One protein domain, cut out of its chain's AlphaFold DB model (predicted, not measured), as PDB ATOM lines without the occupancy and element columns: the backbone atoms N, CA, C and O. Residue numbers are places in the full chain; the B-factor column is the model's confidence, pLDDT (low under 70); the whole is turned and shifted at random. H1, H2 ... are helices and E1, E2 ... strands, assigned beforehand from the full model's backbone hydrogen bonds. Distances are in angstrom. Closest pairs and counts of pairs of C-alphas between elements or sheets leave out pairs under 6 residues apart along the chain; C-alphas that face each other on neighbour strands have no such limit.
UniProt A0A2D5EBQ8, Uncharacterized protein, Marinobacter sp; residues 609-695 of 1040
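What this domain is: This is residues 609 to 695 of the 1040 residues of an uncharacterized protein of Marinobacter sp (UniProt A0A2D5EBQ8). A short strand hairpin, E1 and E2, makes one end of this domain, and the helices H2 and H3 lie toward the other, with the single-turn helix H1 between, near the middle. Much of the rest is loop, with residues 626 to 645 the long unnamed stretch from the hairpin to H1. The printed part has 87 residues, with two strands and then three helices in the order E1, E2, H1, H2, H3; the two strands are antiparallel. The class is mostly helix, though just 36 of the 87 residues are in named elements. The whole is compact, with a radius of gyration of the C-alphas of 12.9 A and spans of 37 by 30 by 22 A.

Where its parts are: Find C-alpha 611 at (-56.885, 54.471, -81.084), where E1, residues 611 to 613, begins. E2 follows at residues 623 to 625. Then come H1, residues 646 to 649, and H2, residues 659 to 668, 14.2 A long. H3, residues 675 to 690, runs 22.4 A to C-alpha 690 at (-53.931, 43.288, -94.878).

How they stand to each other: Look first at the hairpin E1 and E2, at 170 degrees, where N 611 and O 625 are 2.9 A apart, within hydrogen-bond range. H1 touches H2, closest at the C-alphas of Ala 649 and Val 662, 5.8 A. H3 is close to H2 but not clearly touching, closest at the C-alphas of Ile 659 and Arg 678, 7.5 A; they run opposite ways at a steep tilt of 46 degrees. H3 is also close to H1 but not clearly touching, closest at the C-alphas of Arg 646 and Tyr 681, 7.9 A. E1 and E2 are apart from H2 and H3. In H2 and H3 every O i to N i+4 pair is within hydrogen-bond range; H1 is too short for one.

The domain as a whole: The C-alphas of Asp 617 and Ala 675, the two farthest apart, are 38.5 A apart. The printed part has no cut, and the link from E2 to H1 is long. Expect low confidence, pLDDT under 70, at residues 632 to 643, 652 to 653 and 691.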
ATOM      1  N   ALA A 609     -57.658  52.301 -87.146       70.12
ATOM      2  CA  ALA A 609     -56.567  52.483 -86.207       70.12
ATOM      3  C   ALA A 609     -55.689  53.691 -86.616       70.12
ATOM      4  O   ALA A 609     -55.585  53.994 -87.805       70.12
ATOM      5  N   PRO A 610     -54.991  54.346 -85.670       80.75
ATOM      6  CA  PRO A 610     -54.861  53.968 -84.267       80.75
ATOM      7  C   PRO A 610     -55.903  54.602 -83.335       80.75
ATOM      8  O   PRO A 610     -56.305  55.750 -83.499       80.75
ATOM      9  N   LEU A 611     -56.242  53.884 -82.260       85.75
ATOM     10  CA  LEU A 611     -56.885  54.471 -81.084       85.75
ATOM     11  C   LEU A 611     -55.914  55.453 -80.425       85.75
ATOM     12  O   LEU A 611     -54.842  55.026 -80.001       85.75
ATOM     13  N   LYS A 612     -56.307  56.722 -80.285       87.00
ATOM     14  CA  LYS A 612     -55.545  57.751 -79.566       87.00
ATOM     15  C   LYS A 612     -56.265  58.147 -78.276       87.00
ATOM     16  O   LYS A 612     -57.464  58.409 -78.288       87.00
ATOM     17  N   ILE A 613     -55.541  58.178 -77.164       88.12
ATOM     18  CA  ILE A 613     -56.029  58.579 -75.845       88.12
ATOM     19  C   ILE A 613     -55.071  59.639 -75.310       88.12
ATOM     20  O   ILE A 613     -53.915  59.343 -75.021       88.12
ATOM     21  N   GLN A 614     -55.578  60.859 -75.167       88.25
ATOM     22  CA  GLN A 614     -54.809  61.996 -74.681       88.25
ATOM     23  C   GLN A 614     -54.519  61.872 -73.180       88.25
ATOM     24  O   GLN A 614     -55.457  61.714 -72.391       88.25
ATOM     25  N   LEU A 615     -53.236  61.939 -72.813       85.75
ATOM     26  CA  LEU A 615     -52.725  61.902 -71.436       85.75
ATOM     27  C   LEU A 615     -51.719  63.037 -71.141       85.75
ATOM     28  O   LEU A 615     -51.298  63.195 -69.992       85.75
ATOM     29  N   SER A 616     -51.344  63.818 -72.158       82.81
ATOM     30  CA  SER A 616     -50.402  64.948 -72.091       82.81
ATOM     31  C   SER A 616     -50.762  65.997 -71.039       82.81
ATOM     32  O   SER A 616     -49.880  66.476 -70.327       82.81
ATOM     33  N   ASP A 617     -52.050  66.287 -70.853       81.06
ATOM     34  CA  ASP A 617     -52.566  67.197 -69.820       81.06
ATOM     35  C   ASP A 617     -52.315  66.702 -68.387       81.06
ATOM     36  O   ASP A 617     -52.267  67.494 -67.446       81.06
ATOM     37  N   LEU A 618     -52.126  65.394 -68.213       77.44
ATOM     38  CA  LEU A 618     -51.809  64.757 -66.936       77.44
ATOM     39  C   LEU A 618     -50.296  64.560 -66.733       77.44
ATOM     40  O   LEU A 618     -49.897  63.957 -65.736       77.44
ATOM     41  N   GLY A 619     -49.465  65.051 -67.661       78.56
ATOM     42  CA  GLY A 619     -48.007  64.922 -67.624       78.56
ATOM     43  C   GLY A 619     -47.466  63.595 -68.170       78.56
ATOM     44  O   GLY A 619     -46.343  63.222 -67.831       78.56
ATOM     45  N   TYR A 620     -48.239  62.869 -68.989       80.12
ATOM     46  CA  TYR A 620     -47.826  61.597 -69.606       80.12
ATOM     47  C   TYR A 620     -47.905  61.655 -71.135       80.12
ATOM     48  O   TYR A 620     -48.678  62.421 -71.689       80.12
ATOM     49  N   GLU A 621     -47.145  60.813 -71.838       77.75
ATOM     50  CA  GLU A 621     -47.251  60.695 -73.301       77.75
ATOM     51  C   GLU A 621     -48.650  60.198 -73.718       77.75
ATOM     52  O   GLU A 621     -49.273  59.383 -73.028       77.75
ATOM     53  N   ASP A 622     -49.160  60.634 -74.865       84.50
ATOM     54  CA  ASP A 622     -50.456  60.161 -75.349       84.50
ATOM     55  C   ASP A 622     -50.410  58.655 -75.687       84.50
ATOM     56  O   ASP A 622     -49.430  58.106 -76.206       84.50
ATOM     57  N   PHE A 623     -51.484  57.937 -75.355       83.69
ATOM     58  CA  PHE A 623     -51.590  56.506 -75.622       83.69
ATOM     59  C   PHE A 623     -52.128  56.263 -77.028       83.69
ATOM     60  O   PHE A 623     -53.210  56.720 -77.381       83.69
ATOM     61  N   VAL A 624     -51.395  55.474 -77.809       83.38
ATOM     62  CA  VAL A 624     -51.716  55.132 -79.193       83.38
ATOM     63  C   VAL A 624     -51.780  53.613 -79.317       83.38
ATOM     64  O   VAL A 624     -50.892  52.912 -78.838       83.38
ATOM     65  N   ALA A 625     -52.818  53.063 -79.941       82.69
ATOM     66  CA  ALA A 625     -52.936  51.625 -80.177       82.69
ATOM     67  C   ALA A 625     -53.400  51.312 -81.597       82.69
ATOM     68  O   ALA A 625     -54.525  51.627 -81.974       82.69
ATOM     69  N   PHE A 626     -52.547  50.621 -82.350       80.06
ATOM     70  CA  PHE A 626     -52.870  50.103 -83.679       80.06
ATOM     71  C   PHE A 626     -53.623  48.775 -83.600       80.06
ATOM     72  O   PHE A 626     -54.488  48.484 -84.417       80.06
ATOM     73  N   ASN A 627     -53.309  47.965 -82.588       80.06
ATOM     74  CA  ASN A 627     -54.127  46.836 -82.171       80.06
ATOM     75  C   ASN A 627     -53.886  46.531 -80.680       80.06
ATOM     76  O   ASN A 627     -53.213  47.272 -79.968       80.06
ATOM     77  N   HIS A 628     -54.432  45.429 -80.174       77.19
ATOM     78  CA  HIS A 628     -54.319  45.041 -78.765       77.19
ATOM     79  C   HIS A 628     -52.871  44.751 -78.288       77.19
ATOM     80  O   HIS A 628     -52.616  44.854 -77.082       77.19
ATOM     81  N   ASN A 629     -51.961  44.385 -79.205       72.06
ATOM     82  CA  ASN A 629     -50.553  44.010 -78.978       72.06
ATOM     83  C   ASN A 629     -49.562  45.076 -79.476       72.06
ATOM     84  O   ASN A 629     -48.392  45.052 -79.098       72.06
ATOM     85  N   VAL A 630     -50.015  45.980 -80.341       75.56
ATOM     86  CA  VAL A 630     -49.225  47.036 -80.969       75.56
ATOM     87  C   VAL A 630     -49.738  48.371 -80.455       75.56
ATOM     88  O   VAL A 630     -50.706  48.930 -80.974       75.56
ATOM     89  N   THR A 631     -49.106  48.853 -79.391       74.62
ATOM     90  CA  THR A 631     -49.444  50.109 -78.718       74.62
ATOM     91  C   THR A 631     -48.174  50.931 -78.484       74.62
ATOM     92  O   THR A 631     -47.092  50.353 -78.389       74.62
ATOM     93  N   SER A 632     -48.279  52.255 -78.327       64.94
ATOM     94  CA  SER A 632     -47.163  53.160 -77.971       64.94
ATOM     95  C   SER A 632     -46.558  52.862 -76.594       64.94
ATOM     96  O   SER A 632     -45.570  53.456 -76.176       64.94
ATOM     97  N   TYR A 633     -47.134  51.889 -75.894       62.53
ATOM     98  CA  TYR A 633     -46.829  51.528 -74.530       62.53
ATOM     99  C   TYR A 633     -46.546  50.034 -74.382       62.53
ATOM    100  O   TYR A 633     -46.898  49.407 -73.380       62.53
ATOM    101  N   THR A 634     -45.810  49.459 -75.341       53.94
ATOM    102  CA  THR A 634     -45.152  48.156 -75.126       53.94
ATOM    103  C   THR A 634     -44.192  48.151 -73.917       53.94
ATOM    104  O   THR A 634     -43.770  47.075 -73.501       53.94
ATOM    105  N   LYS A 635     -43.963  49.330 -73.306       51.66
ATOM    106  CA  LYS A 635     -43.247  49.655 -72.058       51.66
ATOM    107  C   LYS A 635     -43.734  48.935 -70.769       51.66
ATOM    108  O   LYS A 635     -42.982  48.902 -69.806       51.66
ATOM    109  N   TYR A 636     -44.926  48.317 -70.705       51.47
ATOM    110  CA  TYR A 636     -45.565  47.984 -69.399       51.47
ATOM    111  C   TYR A 636     -45.729  46.512 -68.988       51.47
ATOM    112  O   TYR A 636     -46.465  46.224 -68.046       51.47
ATOM    113  N   GLY A 637     -45.067  45.559 -69.650       46.94
ATOM    114  CA  GLY A 637     -45.308  44.128 -69.378       46.94
ATOM    115  C   GLY A 637     -44.109  43.266 -68.979       46.94
ATOM    116  O   GLY A 637     -44.311  42.173 -68.454       46.94
ATOM    117  N   ALA A 638     -42.873  43.696 -69.243       41.03
ATOM    118  CA  ALA A 638     -41.683  42.871 -69.020       41.03
ATOM    119  C   ALA A 638     -40.402  43.716 -68.940       41.03
ATOM    120  O   ALA A 638     -40.338  44.803 -69.501       41.03
ATOM    121  N   ARG A 639     -39.364  43.178 -68.282       35.78
ATOM    122  CA  ARG A 639     -37.992  43.727 -68.281       35.78
ATOM    123  C   ARG A 639     -37.524  44.093 -69.698       35.78
ATOM    124  O   ARG A 639     -37.637  43.252 -70.589       35.78
ATOM    125  N   GLY A 640     -36.919  45.273 -69.865       44.94
ATOM    126  CA  GLY A 640     -36.301  45.722 -71.122       44.94
ATOM    127  C   GLY A 640     -37.285  46.285 -72.150       44.94
ATOM    128  O   GLY A 640     -36.985  46.302 -73.344       44.94
ATOM    129  N   ALA A 641     -38.468  46.712 -71.710       50.06
ATOM    130  CA  ALA A 641     -39.505  47.234 -72.587       50.06
ATOM    131  C   ALA A 641     -39.197  48.642 -73.132       50.06
ATOM    132  O   ALA A 641     -39.706  48.995 -74.198       50.06
ATOM    133  N   GLU A 642     -38.315  49.407 -72.476       46.91
ATOM    134  CA  GLU A 642     -37.751  50.647 -73.021       46.91
ATOM    135  C   GLU A 642     -36.845  50.390 -74.239       46.91
ATOM    136  O   GLU A 642     -36.827  51.188 -75.174       46.91
ATOM    137  N   LYS A 643     -36.193  49.218 -74.308       53.41
ATOM    138  CA  LYS A 643     -35.340  48.774 -75.427       53.41
ATOM    139  C   LYS A 643     -36.081  47.849 -76.397       53.41
ATOM    140  O   LYS A 643     -35.581  46.789 -76.770       53.41
ATOM    141  N   ASN A 644     -37.294  48.227 -76.796       71.44
ATOM    142  CA  ASN A 644     -38.110  47.454 -77.733       71.44
ATOM    143  C   ASN A 644     -38.226  48.181 -79.075       71.44
ATOM    144  O   ASN A 644     -38.675  49.323 -79.128       71.44
ATOM    145  N   TRP A 645     -37.895  47.494 -80.173       76.44
ATOM    146  CA  TRP A 645     -38.009  48.029 -81.537       76.44
ATOM    147  C   TRP A 645     -39.413  48.549 -81.875       76.44
ATOM    148  O   TRP A 645     -39.563  49.430 -82.717       76.44
ATOM    149  N   ARG A 646     -40.450  48.036 -81.200       75.94
ATOM    150  CA  ARG A 646     -41.837  48.485 -81.377       75.94
ATOM    151  C   ARG A 646     -42.029  49.956 -81.018       75.94
ATOM    152  O   ARG A 646     -42.819  50.613 -81.676       75.94
ATOM    153  N   ASN A 647     -41.280  50.485 -80.052       73.25
ATOM    154  CA  ASN A 647     -41.362  51.902 -79.677       73.25
ATOM    155  C   ASN A 647     -40.813  52.829 -80.778       73.25
ATOM    156  O   ASN A 647     -41.116  54.014 -80.794       73.25
ATOM    157  N   VAL A 648     -39.995  52.287 -81.686       77.19
ATOM    158  CA  VAL A 648     -39.436  53.003 -82.839       77.19
ATOM    159  C   VAL A 648     -40.323  52.832 -84.072       77.19
ATOM    160  O   VAL A 648     -40.532  53.784 -84.816       77.19
ATOM    161  N   ALA A 649     -40.841  51.620 -84.289       77.81
ATOM    162  CA  ALA A 649     -41.700  51.302 -85.427       77.81
ATOM    163  C   ALA A 649     -43.116  51.886 -85.302       77.81
ATOM    164  O   ALA A 649     -43.747  52.171 -86.315       77.81
ATOM    165  N   PHE A 650     -43.628  52.046 -84.079       75.69
ATOM    166  CA  PHE A 650     -44.972  52.549 -83.807       75.69
ATOM    167  C   PHE A 650     -44.880  53.814 -82.961       75.69
ATOM    168  O   PHE A 650     -44.440  53.771 -81.813       75.69
ATOM    169  N   SER A 651     -45.319  54.934 -83.526       72.12
ATOM    170  CA  SER A 651     -45.275  56.249 -82.887       72.12
ATOM    171  C   SER A 651     -46.623  56.961 -82.997       72.12
ATOM    172  O   SER A 651     -47.539  56.494 -83.678       72.12
ATOM    173  N   GLU A 652     -46.743  58.118 -82.348       64.81
ATOM    174  CA  GLU A 652     -47.905  58.998 -82.510       64.81
ATOM    175  C   GLU A 652     -48.081  59.490 -83.956       64.81
ATOM    176  O   GLU A 652     -49.212  59.640 -84.427       64.81
ATOM    177  N   ALA A 653     -46.966  59.659 -84.674       66.88
ATOM    178  CA  ALA A 653     -46.937  60.053 -86.078       66.88
ATOM    179  C   ALA A 653     -47.398  58.937 -87.033       66.88
ATOM    180  O   ALA A 653     -47.666  59.212 -88.199       66.88
ATOM    181  N   GLY A 654     -47.509  57.690 -86.559       73.19
ATOM    182  CA  GLY A 654     -47.917  56.551 -87.377       73.19
ATOM    183  C   GLY A 654     -47.015  55.326 -87.221       73.19
ATOM    184  O   GLY A 654     -46.203  55.223 -86.296       73.19
ATOM    185  N   PHE A 655     -47.193  54.385 -88.146       80.38
ATOM    186  CA  PHE A 655     -46.356  53.201 -88.310       80.38
ATOM    187  C   PHE A 655     -45.264  53.475 -89.357       80.38
ATOM    188  O   PHE A 655     -45.584  53.899 -90.463       80.38
ATOM    189  N   ASP A 656     -44.000  53.229 -89.006       81.75
ATOM    190  CA  ASP A 656     -42.868  53.261 -89.943       81.75
ATOM    191  C   ASP A 656     -42.808  51.919 -90.689       81.75
ATOM    192  O   ASP A 656     -42.470  50.883 -90.098       81.75
ATOM    193  N   ASP A 657     -43.196  51.928 -91.963       79.88
ATOM    194  CA  ASP A 657     -43.291  50.755 -92.834       79.88
ATOM    195  C   ASP A 657     -41.953  50.359 -93.493       79.88
ATOM    196  O   ASP A 657     -41.862  49.287 -94.106       79.88
ATOM    197  N   ASP A 658     -40.892  51.146 -93.284       84.38
ATOM    198  CA  ASP A 658     -39.534  50.817 -93.703       84.38
ATOM    199  C   ASP A 658     -38.738  50.146 -92.569       84.38
ATOM    200  O   ASP A 658     -38.205  50.767 -91.642       84.38
ATOM    201  N   ILE A 659     -38.556  48.830 -92.696       84.06
ATOM    202  CA  ILE A 659     -37.754  48.039 -91.759       84.06
ATOM    203  C   ILE A 659     -36.301  48.533 -91.641       84.06
ATOM    204  O   ILE A 659     -35.688  48.360 -90.585       84.06
ATOM    205  N   GLN A 660     -35.729  49.141 -92.689       83.31
ATOM    206  CA  GLN A 660     -34.360  49.666 -92.668       83.31
ATOM    207  C   GLN A 660     -34.281  50.994 -91.911       83.31
ATOM    208  O   GLN A 660     -33.339  51.212 -91.145       83.31
ATOM    209  N   SER A 661     -35.277  51.869 -92.065       86.44
ATOM    210  CA  SER A 661     -35.481  53.043 -91.209       86.44
ATOM    211  C   SER A 661     -35.562  52.633 -89.735       86.44
ATOM    212  O   SER A 661     -34.772  53.115 -88.914       86.44
ATOM    213  N   VAL A 662     -36.413  51.656 -89.401       85.00
ATOM    214  CA  VAL A 662     -36.545  51.137 -88.029       85.00
ATOM    215  C   VAL A 662     -35.229  50.537 -87.525       85.00
ATOM    216  O   VAL A 662     -34.824  50.806 -86.393       85.00
ATOM    217  N   ALA A 663     -34.507  49.774 -88.351       83.69
ATOM    218  CA  ALA A 663     -33.210  49.199 -87.989       83.69
ATOM    219  C   ALA A 663     -32.144  50.270 -87.690       83.69
ATOM    220  O   ALA A 663     -31.376  50.129 -86.737       83.69
ATOM    221  N   ARG A 664     -32.109  51.362 -88.463       85.69
ATOM    222  CA  ARG A 664     -31.196  52.490 -88.216       85.69
ATOM    223  C   ARG A 664     -31.535  53.213 -86.914       85.69
ATOM    224  O   ARG A 664     -30.649  53.419 -86.086       85.69
ATOM    225  N   LYS A 665     -32.813  53.540 -86.706       84.31
ATOM    226  CA  LYS A 665     -33.300  54.237 -85.505       84.31
ATOM    227  C   LYS A 665     -33.101  53.402 -84.230       84.31
ATOM    228  O   LYS A 665     -32.649  53.925 -83.218       84.31
ATOM    229  N   THR A 666     -33.360  52.094 -84.286       83.62
ATOM    230  CA  THR A 666     -33.113  51.172 -83.157       83.62
ATOM    231  C   THR A 666     -31.626  51.036 -82.839       83.62
ATOM    232  O   THR A 666     -31.252  51.116 -81.669       83.62
ATOM    233  N   LYS A 667     -30.761  50.922 -83.858       82.50
ATOM    234  CA  LYS A 667     -29.299  50.908 -83.678       82.50
ATOM    235  C   LYS A 667     -28.795  52.191 -83.010       82.50
ATOM    236  O   LYS A 667     -27.993  52.103 -82.086       82.50
ATOM    237  N   ALA A 668     -29.295  53.356 -83.427       82.38
ATOM    238  CA  ALA A 668     -28.946  54.644 -82.821       82.38
ATOM    239  C   ALA A 668     -29.329  54.732 -81.330       82.38
ATOM    240  O   ALA A 668     -28.658  55.409 -80.561       82.38
ATOM    241  N   GLN A 669     -30.369  54.006 -80.908       77.62
ATOM    242  CA  GLN A 669     -30.826  53.933 -79.515       77.62
ATOM    243  C   GLN A 669     -30.215  52.756 -78.727       77.62
ATOM    244  O   GLN A 669     -30.643  52.470 -77.608       77.62
ATOM    245  N   GLY A 670     -29.239  52.032 -79.293       75.19
ATOM    246  CA  GLY A 670     -28.620  50.869 -78.643       75.19
ATOM    247  C   GLY A 670     -29.575  49.679 -78.453       75.19
ATOM    248  O   GLY A 670     -29.374  48.854 -77.559       75.19
ATOM    249  N   ILE A 671     -30.632  49.593 -79.266       76.44
ATOM    250  CA  ILE A 671     -31.624  48.516 -79.239       76.44
ATOM    251  C   ILE A 671     -31.188  47.416 -80.213       76.44
ATOM    252  O   ILE A 671     -30.999  47.655 -81.405       76.44
ATOM    253  N   CYS A 672     -31.051  46.183 -79.717       70.31
ATOM    254  CA  CYS A 672     -30.735  45.028 -80.557       70.31
ATOM    255  C   CYS A 672     -31.963  44.647 -81.393       70.31
ATOM    256  O   CYS A 672     -32.901  44.109 -80.821       70.31
ATOM    257  N   PHE A 673     -31.949  44.899 -82.710       79.19
ATOM    258  CA  PHE A 673     -33.010  44.524 -83.660       79.19
ATOM    259  C   PHE A 673     -32.622  43.286 -84.490       79.19
ATOM    260  O   PHE A 673     -32.292  43.362 -85.682       79.19
ATOM    261  N   ASP A 674     -32.606  42.143 -83.804       75.50
ATOM    262  CA  ASP A 674     -32.186  40.841 -84.329       75.50
ATOM    263  C   ASP A 674     -33.156  40.233 -85.370       75.50
ATOM    264  O   ASP A 674     -34.228  40.766 -85.666       75.50
ATOM    265  N   ALA A 675     -32.784  39.084 -85.943       71.56
ATOM    266  CA  ALA A 675     -33.565  38.407 -86.980       71.56
ATOM    267  C   ALA A 675     -34.990  38.021 -86.531       71.56
ATOM    268  O   ALA A 675     -35.939  38.154 -87.304       71.56
ATOM    269  N   ASN A 676     -35.169  37.595 -85.279       70.25
ATOM    270  CA  ASN A 676     -36.480  37.232 -84.745       70.25
ATOM    271  C   ASN A 676     -37.358  38.478 -84.555       70.25
ATOM    272  O   ASN A 676     -38.566  38.455 -84.787       70.25
ATOM    273  N   GLN A 677     -36.762  39.598 -84.156       75.62
ATOM    274  CA  GLN A 677     -37.468  40.869 -84.042       75.62
ATOM    275  C   GLN A 677     -37.892  41.425 -85.403       75.62
ATOM    276  O   GLN A 677     -39.026  41.887 -85.534       75.62
ATOM    277  N   ARG A 678     -37.041  41.295 -86.425       78.19
ATOM    278  CA  ARG A 678     -37.380  41.633 -87.816       78.19
ATOM    279  C   ARG A 678     -38.546  40.801 -88.348       78.19
ATOM    280  O   ARG A 678     -39.430  41.347 -89.005       78.19
ATOM    281  N   GLU A 679     -38.604  39.510 -88.029       76.06
ATOM    282  CA  GLU A 679     -39.740  38.669 -88.432       76.06
ATOM    283  C   GLU A 679     -41.036  39.069 -87.711       76.06
ATOM    284  O   GLU A 679     -42.094  39.180 -88.329       76.06
ATOM    285  N   ASN A 680     -40.956  39.394 -86.418       76.81
ATOM    286  CA  ASN A 680     -42.099  39.920 -85.668       76.81
ATOM    287  C   ASN A 680     -42.589  41.280 -86.203       76.81
ATOM    288  O   ASN A 680     -43.798  41.537 -86.200       76.81
ATOM    289  N   TYR A 681     -41.677  42.139 -86.672       83.31
ATOM    290  CA  TYR A 681     -42.015  43.375 -87.380       83.31
ATOM    291  C   TYR A 681     -42.808  43.071 -88.651       83.31
ATOM    292  O   TYR A 681     -43.933  43.547 -88.788       83.31
ATOM    293  N   ARG A 682     -42.300  42.185 -89.517       80.56
ATOM    294  CA  ARG A 682     -42.973  41.798 -90.769       80.56
ATOM    295  C   ARG A 682     -44.335  41.155 -90.533       80.56
ATOM    296  O   ARG A 682     -45.268  41.380 -91.297       80.56
ATOM    297  N   ALA A 683     -44.474  40.342 -89.488       76.94
ATOM    298  CA  ALA A 683     -45.765  39.778 -89.100       76.94
ATOM    299  C   ALA A 683     -46.760  40.876 -88.679       76.94
ATOM    300  O   ALA A 683     -47.915  40.852 -89.098       76.94
ATOM    301  N   SER A 684     -46.303  41.865 -87.907       76.88
ATOM    302  CA  SER A 684     -47.135  42.997 -87.476       76.88
ATOM    303  C   SER A 684     -47.533  43.888 -88.659       76.88
ATOM    304  O   SER A 684     -48.701  44.241 -88.785       76.88
ATOM    305  N   GLN A 685     -46.586  44.180 -89.557       79.62
ATOM    306  CA  GLN A 685     -46.807  44.934 -90.791       79.62
ATOM    307  C   GLN A 685     -47.839  44.250 -91.688       79.62
ATOM    308  O   GLN A 685     -48.820  44.879 -92.070       79.62
ATOM    309  N   ARG A 686     -47.677  42.946 -91.961       78.19
ATOM    310  CA  ARG A 686     -48.635  42.167 -92.763       78.19
ATOM    311  C   ARG A 686     -50.048  42.262 -92.199       78.19
ATOM    312  O   ARG A 686     -50.970  42.543 -92.948       78.19
ATOM    313  N   VAL A 687     -50.219  42.079 -90.890       73.81
ATOM    314  CA  VAL A 687     -51.543  42.153 -90.248       73.81
ATOM    315  C   VAL A 687     -52.160  43.550 -90.359       73.81
ATOM    316  O   VAL A 687     -53.364  43.658 -90.570       73.81
ATOM    317  N   LEU A 688     -51.370  44.615 -90.212       74.50
ATOM    318  CA  LEU A 688     -51.880  45.987 -90.305       74.50
ATOM    319  C   LEU A 688     -52.237  46.375 -91.746       74.50
ATOM    320  O   LEU A 688     -53.304  46.940 -91.965       74.50
ATOM    321  N   VAL A 689     -51.389  46.014 -92.715       72.62
ATOM    322  CA  VAL A 689     -51.605  46.293 -94.142       72.62
ATOM    323  C   VAL A 689     -52.774  45.476 -94.697       72.62
ATOM    324  O   VAL A 689     -53.657  46.045 -95.327       72.62
ATOM    325  N   VAL A 690     -52.836  44.168 -94.416       70.81
ATOM    326  CA  VAL A 690     -53.931  43.288 -94.878       70.81
ATOM    327  C   VAL A 690     -55.285  43.758 -94.356       70.81
ATOM    328  O   VAL A 690     -56.269  43.719 -95.084       70.81
ATOM    329  N   ASN A 691     -55.337  44.233 -93.112       67.81
ATOM    330  CA  ASN A 691     -56.578  44.740 -92.534       67.81
ATOM    331  C   ASN A 691     -56.846  46.210 -92.886       67.81
ATOM    332  O   ASN A 691     -57.787  46.774 -92.343       67.81
ATOM    333  N   ASN A 692     -56.032  46.860 -93.728       73.50
ATOM    334  CA  ASN A 692     -56.125  48.293 -94.031       73.50
ATOM    335  C   ASN A 692     -56.274  49.162 -92.763       73.50
ATOM    336  O   ASN A 692     -57.133  50.036 -92.675       73.50
ATOM    337  N   PHE A 693     -55.493  48.840 -91.726       73.56
ATOM    338  CA  PHE A 693     -55.568  49.461 -90.398       73.56
ATOM    339  C   PHE A 693     -56.942  49.364 -89.704       73.56
ATOM    340  O   PHE A 693     -57.155  50.005 -88.678       73.56
ATOM    341  N   GLN A 694     -57.866  48.533 -90.182       78.44
ATOM    342  CA  GLN A 694     -59.118  48.251 -89.488       78.44
ATOM    343  C   GLN A 694     -58.878  47.348 -88.278       78.44
ATOM    344  O   GLN A 694     -58.051  46.427 -88.274       78.44
ATOM    345  N   LEU A 695     -59.630  47.613 -87.215       79.69
ATOM    346  CA  LEU A 695     -59.538  46.850 -85.982       79.69
ATOM    347  C   LEU A 695     -60.350  45.563 -86.116       79.69
ATOM    348  O   LEU A 695     -61.574  45.577 -86.086       79.69
TER     349      LEU A 695